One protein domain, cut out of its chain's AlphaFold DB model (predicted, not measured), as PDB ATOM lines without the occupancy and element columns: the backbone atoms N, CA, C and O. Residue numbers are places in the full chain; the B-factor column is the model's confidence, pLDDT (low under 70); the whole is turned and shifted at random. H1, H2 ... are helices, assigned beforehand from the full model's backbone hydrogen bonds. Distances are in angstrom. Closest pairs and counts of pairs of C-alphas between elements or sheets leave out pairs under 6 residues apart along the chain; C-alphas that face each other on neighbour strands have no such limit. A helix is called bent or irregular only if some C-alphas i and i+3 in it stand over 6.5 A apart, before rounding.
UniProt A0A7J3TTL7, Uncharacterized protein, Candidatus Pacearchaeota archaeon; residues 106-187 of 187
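Overview. This is residues 106 to 187 of the 187 residues of an uncharacterized protein of Candidatus Pacearchaeota archaeon (UniProt A0A7J3TTL7). Two long helices, H4 and H1, lie side by side and run opposite ways, and the shorter helices H2 and H3 fold into a hairpin that makes a head at the end where H1 ends and H4 begins. The printed part has 82 residues, with four named helices in the order H1, H2, H3, H4 and no named strand; the class is all helix. It is elongated, spanning 47 by 24 by 18 A, and only just loose, close to compact, with a radius of gyration of the C-alphas of 14.5 A.

Along the chain. H4, the longest helix, holds residues 160 to 184 and measures 36.1 A, from C-alpha 160 at (-16.215, -10.140, -40.591) to C-alpha 184 at (-48.899, 1.030, -51.036). H1, residues 107 to 125, measures 27.6 A and begins with C-alpha 107 at (-38.833, 0.285, -65.508). H1 is irregular, with C-alphas 108 and 111 7.8 A apart, and has a kink of 26 degrees near residue 114. H2 is residues 130 to 145, 22.3 A, and H3 residues 148 to 156, 12.7 A.

Arrangement. H4 touches H1 at a shallow tilt of 20 degrees, opposite ways; the closest C-alphas, of Ala 115 and Leu 175, are 4.9 A apart. With residues 160 to 164 alone, H4 touches residues 130 to 137 of H2 at a steep tilt of 47 degrees; the closest C-alphas, of Arg 134 and Ile 160, are 6.5 A apart. H2 and H3 form a helical hairpin at a shallow tilt of 23 degrees, with the C-alphas of Ala 138 and Tyr 151 closest at 4.5 A. H1 and H2, also a helical hairpin, only just touch, with 3 pairs of C-alphas within 8 A, the closest those of Met 125 and Lys 133 at 5.6 A. H3 and H4 are close but not clearly touching, and H1 and H3 are apart. Every O i to N i+4 pair is within hydrogen-bond range in H2 and H3, against 13 of 15 in H1 and 20 of 21 in H4.

Size, cuts and confidence. The C-alphas farthest apart, of Ala 156 and Arg 187, are 47.2 A apart. The printed part has no cut, and its three links are tight. Its mean pLDDT is 84.9; residues 106, 152 and 185 to 187 are under 70.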
ATOM      1  N   LYS A 106     -40.050  -4.366 -66.415       62.25
ATOM      2  CA  LYS A 106     -40.543  -2.995 -66.667       62.25
ATOM      3  C   LYS A 106     -39.749  -2.012 -65.804       62.25
ATOM      4  O   LYS A 106     -39.472  -2.332 -64.649       62.25
ATOM      5  N   GLU A 107     -39.469  -0.800 -66.294       72.50
ATOM      6  CA  GLU A 107     -38.833   0.285 -65.508       72.50
ATOM      7  C   GLU A 107     -39.526   0.524 -64.153       72.50
ATOM      8  O   GLU A 107     -38.873   0.840 -63.156       72.50
ATOM      9  N   ARG A 108     -40.844   0.276 -64.098       82.25
ATOM     10  CA  ARG A 108     -41.676   0.324 -62.886       82.25
ATOM     11  C   ARG A 108     -41.112  -0.491 -61.712       82.25
ATOM     12  O   ARG A 108     -41.337  -0.106 -60.568       82.25
ATOM     13  N   TYR A 109     -40.412  -1.596 -61.973       86.94
ATOM     14  CA  TYR A 109     -39.880  -2.498 -60.944       86.94
ATOM     15  C   TYR A 109     -38.387  -2.317 -60.675       86.94
ATOM     16  O   TYR A 109     -37.826  -3.088 -59.904       86.94
ATOM     17  N   SER A 110     -37.746  -1.309 -61.268       87.50
ATOM     18  CA  SER A 110     -36.302  -1.069 -61.136       87.50
ATOM     19  C   SER A 110     -35.821  -1.019 -59.682       87.50
ATOM     20  O   SER A 110     -34.851  -1.688 -59.343       87.50
ATOM     21  N   GLU A 111     -36.524  -0.299 -58.800       89.81
ATOM     22  CA  GLU A 111     -36.151  -0.210 -57.381       89.81
ATOM     23  C   GLU A 111     -36.205  -1.580 -56.680       89.81
ATOM     24  O   GLU A 111     -35.260  -1.951 -55.984       89.81
ATOM     25  N   LEU A 112     -37.271  -2.360 -56.903       91.38
ATOM     26  CA  LEU A 112     -37.415  -3.701 -56.327       91.38
ATOM     27  C   LEU A 112     -36.376  -4.669 -56.893       91.38
ATOM     28  O   LEU A 112     -35.771  -5.424 -56.140       91.38
ATOM     29  N   ALA A 113     -36.150  -4.626 -58.202       90.44
ATOM     30  CA  ALA A 113     -35.196  -5.494 -58.870       90.44
ATOM     31  C   ALA A 113     -33.758  -5.230 -58.414       90.44
ATOM     32  O   ALA A 113     -33.020  -6.176 -58.152       90.44
ATOM     33  N   ASN A 114     -33.384  -3.960 -58.247       90.69
ATOM     34  CA  ASN A 114     -32.076  -3.582 -57.718       90.69
ATOM     35  C   ASN A 114     -31.912  -4.025 -56.261       90.69
ATOM     36  O   ASN A 114     -30.877  -4.587 -55.911       90.69
ATOM     37  N   ALA A 115     -32.930  -3.820 -55.420       92.69
ATOM     38  CA  ALA A 115     -32.892  -4.262 -54.029       92.69
ATOM     39  C   ALA A 115     -32.811  -5.795 -53.912       92.69
ATOM     40  O   ALA A 115     -32.058  -6.310 -53.091       92.69
ATOM     41  N   HIS A 116     -33.536  -6.522 -54.765       93.19
ATOM     42  CA  HIS A 116     -33.508  -7.982 -54.830       93.19
ATOM     43  C   HIS A 116     -32.145  -8.508 -55.301       93.19
ATOM     44  O   HIS A 116     -31.566  -9.370 -54.647       93.19
ATOM     45  N   ALA A 117     -31.583  -7.937 -56.372       90.94
ATOM     46  CA  ALA A 117     -30.241  -8.274 -56.838       90.94
ATOM     47  C   ALA A 117     -29.171  -7.995 -55.775       90.94
ATOM     48  O   ALA A 117     -28.282  -8.820 -55.564       90.94
ATOM     49  N   ASN A 118     -29.281  -6.862 -55.075       92.00
ATOM     50  CA  ASN A 118     -28.379  -6.507 -53.987       92.00
ATOM     51  C   ASN A 118     -28.484  -7.500 -52.820       92.00
ATOM     52  O   ASN A 118     -27.471  -8.036 -52.379       92.00
ATOM     53  N   TYR A 119     -29.701  -7.791 -52.355       94.56
ATOM     54  CA  TYR A 119     -29.926  -8.774 -51.297       94.56
ATOM     55  C   TYR A 119     -29.358 -10.148 -51.675       94.56
ATOM     56  O   TYR A 119     -28.608 -10.725 -50.892       94.56
ATOM     57  N   PHE A 120     -29.640 -10.638 -52.885       91.94
ATOM     58  CA  PHE A 120     -29.159 -11.941 -53.345       91.94
ATOM     59  C   PHE A 120     -27.627 -12.007 -53.413       91.94
ATOM     60  O   PHE A 120     -27.026 -13.000 -53.004       91.94
ATOM     61  N   LEU A 121     -26.980 -10.935 -53.886       91.56
ATOM     62  CA  LEU A 121     -25.522 -10.829 -53.890       91.56
ATOM     63  C   LEU A 121     -24.955 -10.922 -52.467       91.56
ATOM     64  O   LEU A 121     -24.000 -11.665 -52.249       91.56
ATOM     65  N   ILE A 122     -25.534 -10.182 -51.514       92.19
ATOM     66  CA  ILE A 122     -25.107 -10.219 -50.111       92.19
ATOM     67  C   ILE A 122     -25.335 -11.610 -49.515       92.19
ATOM     68  O   ILE A 122     -24.416 -12.136 -48.898       92.19
ATOM     69  N   GLU A 123     -26.487 -12.244 -49.746       92.19
ATOM     70  CA  GLU A 123     -26.783 -13.588 -49.233       92.19
ATOM     71  C   GLU A 123     -25.705 -14.598 -49.645       92.19
ATOM     72  O   GLU A 123     -25.207 -15.366 -48.818       92.19
ATOM     73  N   LYS A 124     -25.254 -14.518 -50.903       91.12
ATOM     74  CA  LYS A 124     -24.174 -15.358 -51.426       91.12
ATOM     75  C   LYS A 124     -22.816 -15.111 -50.781       91.12
ATOM     76  O   LYS A 124     -22.018 -16.040 -50.709       91.12
ATOM     77  N   MET A 125     -22.560 -13.925 -50.229       91.50
ATOM     78  CA  MET A 125     -21.338 -13.685 -49.452       91.50
ATOM     79  C   MET A 125     -21.301 -14.496 -48.153       91.50
ATOM     80  O   MET A 125     -20.217 -14.785 -47.650       91.50
ATOM     81  N   GLY A 126     -22.461 -14.872 -47.603       88.69
ATOM     82  CA  GLY A 126     -22.552 -15.684 -46.390       88.69
ATOM     83  C   GLY A 126     -21.989 -17.097 -46.549       88.69
ATOM     84  O   GLY A 126     -21.506 -17.657 -45.566       88.69
ATOM     85  N   GLU A 127     -22.016 -17.629 -47.774       90.88
ATOM     86  CA  GLU A 127     -21.538 -18.970 -48.144       90.88
ATOM     87  C   GLU A 127     -20.007 -19.020 -48.349       90.88
ATOM     88  O   GLU A 127     -19.434 -20.106 -48.411       90.88
ATOM     89  N   LEU A 128     -19.342 -17.862 -48.439       92.06
ATOM     90  CA  LEU A 128     -17.903 -17.756 -48.706       92.06
ATOM     91  C   LEU A 128     -17.055 -17.981 -47.449       92.06
ATOM     92  O   LEU A 128     -17.474 -17.682 -46.320       92.06
ATOM     93  N   ASP A 129     -15.809 -18.418 -47.645       90.75
ATOM     94  CA  ASP A 129     -14.822 -18.446 -46.570       90.75
ATOM     95  C   ASP A 129     -14.463 -17.024 -46.098       90.75
ATOM     96  O   ASP A 129     -14.769 -16.015 -46.735       90.75
ATOM     97  N   LYS A 130     -13.795 -16.914 -44.944       87.50
ATOM     98  CA  LYS A 130     -13.525 -15.613 -44.308       87.50
ATOM     99  C   LYS A 130     -12.683 -14.668 -45.171       87.50
ATOM    100  O   LYS A 130     -12.876 -13.456 -45.076       87.50
ATOM    101  N   GLY A 131     -11.742 -15.185 -45.961       87.25
ATOM    102  CA  GLY A 131     -10.882 -14.380 -46.826       87.25
ATOM    103  C   GLY A 131     -11.657 -13.809 -48.010       87.25
ATOM    104  O   GLY A 131     -11.654 -12.595 -48.225       87.25
ATOM    105  N   GLU A 132     -12.387 -14.666 -48.721       91.06
ATOM    106  CA  GLU A 132     -13.239 -14.257 -49.841       91.06
ATOM    107  C   GLU A 132     -14.373 -13.330 -49.397       91.06
ATOM    108  O   GLU A 132     -14.612 -12.289 -50.018       91.06
ATOM    109  N   LYS A 133     -15.018 -13.641 -48.267       91.31
ATOM    110  CA  LYS A 133     -16.065 -12.808 -47.665       91.31
ATOM    111  C   LYS A 133     -15.558 -11.398 -47.367       91.31
ATOM    112  O   LYS A 133     -16.238 -10.428 -47.701       91.31
ATOM    113  N   ARG A 134     -14.347 -11.253 -46.807       89.50
ATOM    114  CA  ARG A 134     -13.715  -9.935 -46.595       89.50
ATOM    115  C   ARG A 134     -13.533  -9.174 -47.900       89.50
ATOM    116  O   ARG A 134     -13.906  -8.006 -47.964       89.50
ATOM    117  N   ALA A 135     -12.989  -9.820 -48.929       88.94
ATOM    118  CA  ALA A 135     -12.755  -9.179 -50.219       88.94
ATOM    119  C   ALA A 135     -14.065  -8.695 -50.867       88.94
ATOM    120  O   ALA A 135     -14.138  -7.558 -51.339       88.94
ATOM    121  N   GLN A 136     -15.113  -9.523 -50.841       90.88
ATOM    122  CA  GLN A 136     -16.421  -9.181 -51.406       90.88
ATOM    123  C   GLN A 136     -17.136  -8.081 -50.609       90.88
ATOM    124  O   GLN A 136     -17.645  -7.136 -51.210       90.88
ATOM    125  N   ILE A 137     -17.114  -8.137 -49.273       89.88
ATOM    126  CA  ILE A 137     -17.688  -7.084 -48.419       89.88
ATOM    127  C   ILE A 137     -16.953  -5.759 -48.621       89.88
ATOM    128  O   ILE A 137     -17.589  -4.715 -48.762       89.88
ATOM    129  N   ALA A 138     -15.623  -5.783 -48.695       87.19
ATOM    130  CA  ALA A 138     -14.833  -4.583 -48.938       87.19
ATOM    131  C   ALA A 138     -15.149  -3.965 -50.313       87.19
ATOM    132  O   ALA A 138     -15.328  -2.750 -50.417       87.19
ATOM    133  N   LYS A 139     -15.292  -4.799 -51.355       87.19
ATOM    134  CA  LYS A 139     -15.718  -4.366 -52.695       87.19
ATOM    135  C   LYS A 139     -17.123  -3.758 -52.676       87.19
ATOM    136  O   LYS A 139     -17.339  -2.714 -53.287       87.19
ATOM    137  N   TYR A 140     -18.058  -4.385 -51.964       88.38
ATOM    138  CA  TYR A 140     -19.423  -3.887 -51.804       88.38
ATOM    139  C   TYR A 140     -19.460  -2.507 -51.135       88.38
ATOM    140  O   TYR A 140     -20.057  -1.575 -51.676       88.38
ATOM    141  N   LEU A 141     -18.783  -2.355 -49.992       85.44
ATOM    142  CA  LEU A 141     -18.761  -1.100 -49.237       85.44
ATOM    143  C   LEU A 141     -18.110   0.030 -50.040       85.44
ATOM    144  O   LEU A 141     -18.701   1.101 -50.168       85.44
ATOM    145  N   SER A 142     -16.955  -0.239 -50.657       81.75
ATOM    146  CA  SER A 142     -16.274   0.714 -51.541       81.75
ATOM    147  C   SER A 142     -17.169   1.160 -52.702       81.75
ATOM    148  O   SER A 142     -17.245   2.353 -52.990       81.75
ATOM    149  N   GLY A 143     -17.900   0.232 -53.331       81.19
ATOM    150  CA  GLY A 143     -18.836   0.548 -54.409       81.19
ATOM    151  C   GLY A 143     -20.033   1.395 -53.963       81.19
ATOM    152  O   GLY A 143     -20.493   2.241 -54.727       81.19
ATOM    153  N   LYS A 144     -20.529   1.208 -52.729       80.19
ATOM    154  CA  LYS A 144     -21.680   1.958 -52.194       80.19
ATOM    155  C   LYS A 144     -21.300   3.373 -51.743       80.19
ATOM    156  O   LYS A 144     -22.105   4.289 -51.895       80.19
ATOM    157  N   THR A 145     -20.106   3.563 -51.174       73.06
ATOM    158  CA  THR A 145     -19.695   4.850 -50.574       73.06
ATOM    159  C   THR A 145     -18.689   5.638 -51.410       73.06
ATOM    160  O   THR A 145     -18.518   6.835 -51.177       73.06
ATOM    161  N   GLY A 146     -18.020   4.994 -52.370       71.44
ATOM    162  CA  GLY A 146     -16.950   5.586 -53.174       71.44
ATOM    163  C   GLY A 146     -15.662   5.859 -52.391       71.44
ATOM    164  O   GLY A 146     -14.790   6.565 -52.892       71.44
ATOM    165  N   LYS A 147     -15.533   5.351 -51.157       73.25
ATOM    166  CA  LYS A 147     -14.403   5.648 -50.266       73.25
ATOM    167  C   LYS A 147     -13.516   4.427 -50.053       73.25
ATOM    168  O   LYS A 147     -13.973   3.389 -49.580       73.25
ATOM    169  N   GLU A 148     -12.217   4.581 -50.308       70.00
ATOM    170  CA  GLU A 148     -11.209   3.554 -49.997       70.00
ATOM    171  C   GLU A 148     -11.096   3.267 -48.490       70.00
ATOM    172  O   GLU A 148     -10.736   2.160 -48.101       70.00
ATOM    173  N   SER A 149     -11.454   4.218 -47.617       73.88
ATOM    174  CA  SER A 149     -11.414   4.026 -46.158       73.88
ATOM    175  C   SER A 149     -12.237   2.825 -45.687       73.88
ATOM    176  O   SER A 149     -11.829   2.125 -44.763       73.88
ATOM    177  N   ASP A 150     -13.367   2.553 -46.340       71.31
ATOM    178  CA  ASP A 150     -14.293   1.497 -45.919       71.31
ATOM    179  C   ASP A 150     -13.789   0.109 -46.334       71.31
ATOM    180  O   ASP A 150     -14.039  -0.880 -45.641       71.31
ATOM    181  N   TYR A 151     -12.989   0.040 -47.406       72.69
ATOM    182  CA  TYR A 151     -12.235  -1.159 -47.767       72.69
ATOM    183  C   TYR A 151     -11.247  -1.522 -46.655       72.69
ATOM    184  O   TYR A 151     -11.222  -2.665 -46.191       72.69
ATOM    185  N   TYR A 152     -10.473  -0.541 -46.175       69.56
ATOM    186  CA  TYR A 152      -9.520  -0.764 -45.089       69.56
ATOM    187  C   TYR A 152     -10.223  -1.140 -43.780       69.56
ATOM    188  O   TYR A 152      -9.743  -2.021 -43.071       69.56
ATOM    189  N   LEU A 153     -11.386  -0.547 -43.487       72.06
ATOM    190  CA  LEU A 153     -12.204  -0.914 -42.327       72.06
ATOM    191  C   LEU A 153     -12.707  -2.363 -42.399       72.06
ATOM    192  O   LEU A 153     -12.639  -3.074 -41.397       72.06
ATOM    193  N   ALA A 154     -13.159  -2.832 -43.565       77.00
ATOM    194  CA  ALA A 154     -13.598  -4.218 -43.746       77.00
ATOM    195  C   ALA A 154     -12.445  -5.227 -43.610       77.00
ATOM    196  O   ALA A 154     -12.618  -6.293 -43.020       77.00
ATOM    197  N   TRP A 155     -11.251  -4.885 -44.103       77.69
ATOM    198  CA  TRP A 155     -10.051  -5.711 -43.935       77.69
ATOM    199  C   TRP A 155      -9.542  -5.736 -42.494       77.69
ATOM    200  O   TRP A 155      -9.143  -6.790 -41.997       77.69
ATOM    201  N   ALA A 156      -9.593  -4.591 -41.813       71.75
ATOM    202  CA  ALA A 156      -9.244  -4.465 -40.403       71.75
ATOM    203  C   ALA A 156     -10.306  -5.074 -39.468       71.75
ATOM    204  O   ALA A 156     -10.038  -5.256 -38.278       71.75
ATOM    205  N   ALA A 157     -11.499  -5.408 -39.978       78.44
ATOM    206  CA  ALA A 157     -12.571  -5.987 -39.182       78.44
ATOM    207  C   ALA A 157     -12.131  -7.327 -38.571       78.44
ATOM    208  O   ALA A 157     -11.925  -8.346 -39.247       78.44
ATOM    209  N   ARG A 158     -12.020  -7.320 -37.239       77.06
ATOM    210  CA  ARG A 158     -11.696  -8.505 -36.441       77.06
ATOM    211  C   ARG A 158     -12.779  -9.579 -36.562       77.06
ATOM    212  O   ARG A 158     -12.445 -10.760 -36.567       77.06
ATOM    213  N   ASP A 159     -14.035  -9.160 -36.706       87.62
ATOM    214  CA  ASP A 159     -15.190 -10.031 -36.903       87.62
ATOM    215  C   ASP A 159     -15.931  -9.651 -38.196       87.62
ATOM    216  O   ASP A 159     -16.758  -8.738 -38.231       87.62
ATOM    217  N   ILE A 160     -15.582 -10.340 -39.284       90.25
ATOM    218  CA  ILE A 160     -16.215 -10.140 -40.591       90.25
ATOM    219  C   ILE A 160     -17.647 -10.684 -40.625       90.25
ATOM    220  O   ILE A 160     -18.471 -10.185 -41.389       90.25
ATOM    221  N   ASP A 161     -17.964 -11.670 -39.784       89.38
ATOM    222  CA  ASP A 161     -19.286 -12.288 -39.748       89.38
ATOM    223  C   ASP A 161     -20.302 -11.331 -39.100       89.38
ATOM    224  O   ASP A 161     -21.410 -11.169 -39.609       89.38
ATOM    225  N   ALA A 162     -19.902 -10.593 -38.058       89.50
ATOM    226  CA  ALA A 162     -20.722  -9.521 -37.488       89.50
ATOM    227  C   ALA A 162     -20.988  -8.378 -38.490       89.50
ATOM    228  O   ALA A 162     -22.121  -7.902 -38.608       89.50
ATOM    229  N   LEU A 163     -19.965  -7.954 -39.244       90.00
ATOM    230  CA  LEU A 163     -20.116  -6.923 -40.279       90.00
ATOM    231  C   LEU A 163     -21.052  -7.391 -41.403       90.00
ATOM    232  O   LEU A 163     -21.941  -6.647 -41.820       90.00
ATOM    233  N   TYR A 164     -20.888  -8.639 -41.847       92.75
ATOM    234  CA  TYR A 164     -21.771  -9.287 -42.812       92.75
ATOM    235  C   TYR A 164     -23.238  -9.250 -42.363       92.75
ATOM    236  O   TYR A 164     -24.097  -8.834 -43.139       92.75
ATOM    237  N   ILE A 165     -23.527  -9.616 -41.108       91.88
ATOM    238  CA  ILE A 165     -24.892  -9.596 -40.557       91.88
ATOM    239  C   ILE A 165     -25.503  -8.191 -40.648       91.88
ATOM    240  O   ILE A 165     -26.657  -8.051 -41.054       91.88
ATOM    241  N   GLY A 166     -24.734  -7.148 -40.318       91.12
ATOM    242  CA  GLY A 166     -25.196  -5.761 -40.420       91.12
ATOM    243  C   GLY A 166     -25.556  -5.354 -41.854       91.12
ATOM    244  O   GLY A 166     -26.619  -4.777 -42.086       91.12
ATOM    245  N   ILE A 167     -24.705  -5.707 -42.821       91.75
ATOM    246  CA  ILE A 167     -24.938  -5.429 -44.247       91.75
ATOM    247  C   ILE A 167     -26.152  -6.205 -44.765       91.75
ATOM    248  O   ILE A 167     -27.008  -5.634 -45.441       91.75
ATOM    249  N   LYS A 168     -26.269  -7.488 -44.405       94.25
ATOM    250  CA  LYS A 168     -27.422  -8.324 -44.757       94.25
ATOM    251  C   LYS A 168     -28.723  -7.728 -44.230       94.25
ATOM    252  O   LYS A 168     -29.681  -7.603 -44.987       94.25
ATOM    253  N   PHE A 169     -28.748  -7.291 -42.971       94.38
ATOM    254  CA  PHE A 169     -29.925  -6.646 -42.390       94.38
ATOM    255  C   PHE A 169     -30.306  -5.349 -43.122       94.38
ATOM    256  O   PHE A 169     -31.488  -5.063 -43.329       94.38
ATOM    257  N   GLU A 170     -29.320  -4.556 -43.550       93.38
ATOM    258  CA  GLU A 170     -29.597  -3.366 -44.353       93.38
ATOM    259  C   GLU A 170     -30.201  -3.723 -45.719       93.38
ATOM    260  O   GLU A 170     -31.198  -3.109 -46.113       93.38
ATOM    261  N   ALA A 171     -29.654  -4.730 -46.404       93.62
ATOM    262  CA  ALA A 171     -30.171  -5.203 -47.684       93.62
ATOM    263  C   ALA A 171     -31.607  -5.754 -47.559       93.62
ATOM    264  O   ALA A 171     -32.467  -5.419 -48.374       93.62
ATOM    265  N   GLU A 172     -31.911  -6.512 -46.496       94.75
ATOM    266  CA  GLU A 172     -33.280  -6.963 -46.181       94.75
ATOM    267  C   GLU A 172     -34.242  -5.783 -45.999       94.75
ATOM    268  O   GLU A 172     -35.360  -5.767 -46.525       94.75
ATOM    269  N   ARG A 173     -33.803  -4.746 -45.278       94.50
ATOM    270  CA  ARG A 173     -34.595  -3.532 -45.063       94.50
ATOM    271  C   ARG A 173     -34.863  -2.793 -46.375       94.50
ATOM    272  O   ARG A 173     -35.971  -2.286 -46.559       94.50
ATOM    273  N   GLU A 174     -33.872  -2.682 -47.256       94.25
ATOM    274  CA  GLU A 174     -34.023  -2.079 -48.588       94.25
ATOM    275  C   GLU A 174     -35.024  -2.869 -49.443       94.25
ATOM    276  O   GLU A 174     -35.964  -2.276 -49.975       94.25
ATOM    277  N   LEU A 175     -34.895  -4.201 -49.482       94.56
ATOM    278  CA  LEU A 175     -35.816  -5.097 -50.188       94.56
ATOM    279  C   LEU A 175     -37.260  -4.929 -49.698       94.56
ATOM    280  O   LEU A 175     -38.176  -4.710 -50.495       94.56
ATOM    281  N   LYS A 176     -37.463  -4.946 -48.375       94.25
ATOM    282  CA  LYS A 176     -38.783  -4.753 -47.764       94.25
ATOM    283  C   LYS A 176     -39.381  -3.387 -48.105       94.25
ATOM    284  O   LYS A 176     -40.549  -3.303 -48.478       94.25
ATOM    285  N   LYS A 177     -38.590  -2.313 -48.017       93.75
ATOM    286  CA  LYS A 177     -39.042  -0.955 -48.367       93.75
ATOM    287  C   LYS A 177     -39.442  -0.842 -49.838       93.75
ATOM    288  O   LYS A 177     -40.463  -0.220 -50.133       93.75
ATOM    289  N   ALA A 178     -38.666  -1.432 -50.746       92.25
ATOM    290  CA  ALA A 178     -38.973  -1.427 -52.174       92.25
ATOM    291  C   ALA A 178     -40.295  -2.159 -52.466       92.25
ATOM    292  O   ALA A 178     -41.140  -1.648 -53.203       92.25
ATOM    293  N   LEU A 179     -40.522  -3.303 -51.812       91.75
ATOM    294  CA  LEU A 179     -41.777  -4.050 -51.906       91.75
ATOM    295  C   LEU A 179     -42.971  -3.254 -51.345       91.75
ATOM    296  O   LEU A 179     -44.012  -3.154 -51.994       91.75
ATOM    297  N   GLU A 180     -42.823  -2.633 -50.171       90.62
ATOM    298  CA  GLU A 180     -43.876  -1.814 -49.551       90.62
ATOM    299  C   GLU A 180     -44.309  -0.626 -50.419       90.62
ATOM    300  O   GLU A 180     -45.489  -0.278 -50.457       90.62
ATOM    301  N   LYS A 181     -43.374   0.015 -51.129       88.69
ATOM    302  CA  LYS A 181     -43.699   1.122 -52.040       88.69
ATOM    303  C   LYS A 181     -44.619   0.683 -53.178       88.69
ATOM    304  O   LYS A 181     -45.486   1.455 -53.589       88.69
ATOM    305  N   LEU A 182     -44.442  -0.537 -53.683       84.94
ATOM    306  CA  LEU A 182     -45.245  -1.079 -54.778       84.94
ATOM    307  C   LEU A 182     -46.639  -1.503 -54.311       84.94
ATOM    308  O   LEU A 182     -47.610  -1.274 -55.029       84.94
ATOM    309  N   THR A 183     -46.758  -2.042 -53.097       76.69
ATOM    310  CA  THR A 183     -48.050  -2.451 -52.525       76.69
ATOM    311  C   THR A 183     -48.868  -1.268 -51.994       76.69
ATOM    312  O   THR A 183     -50.092  -1.284 -52.105       76.69
ATOM    313  N   LYS A 184     -48.222  -0.205 -51.486       70.00
ATOM    314  CA  LYS A 184     -48.899   1.030 -51.036       70.00
ATOM    315  C   LYS A 184     -49.365   1.934 -52.182       70.00
ATOM    316  O   LYS A 184     -50.365   2.613 -52.017       70.00
ATOM    317  N   LYS A 185     -48.691   1.941 -53.340       55.97
ATOM    318  CA  LYS A 185     -49.128   2.709 -54.529       55.97
ATOM    319  C   LYS A 185     -50.306   2.077 -55.291       55.97
ATOM    320  O   LYS A 185     -50.787   2.680 -56.243       55.97
ATOM    321  N   GLY A 186     -50.727   0.866 -54.921       49.16
ATOM    322  CA  GLY A 186     -51.858   0.151 -55.526       49.16
ATOM    323  C   GLY A 186     -53.143   0.154 -54.688       49.16
ATOM    324  O   GLY A 186     -54.041  -0.624 -55.000       49.16
ATOM    325  N   ARG A 187     -53.214   0.968 -53.625       40.50
ATOM    326  CA  ARG A 187     -54.415   1.202 -52.810       40.50
ATOM    327  C   ARG A 187     -54.864   2.649 -52.914       40.50
ATOM    328  O   ARG A 187     -53.970   3.519 -52.995       40.50
TER     329      ARG A 187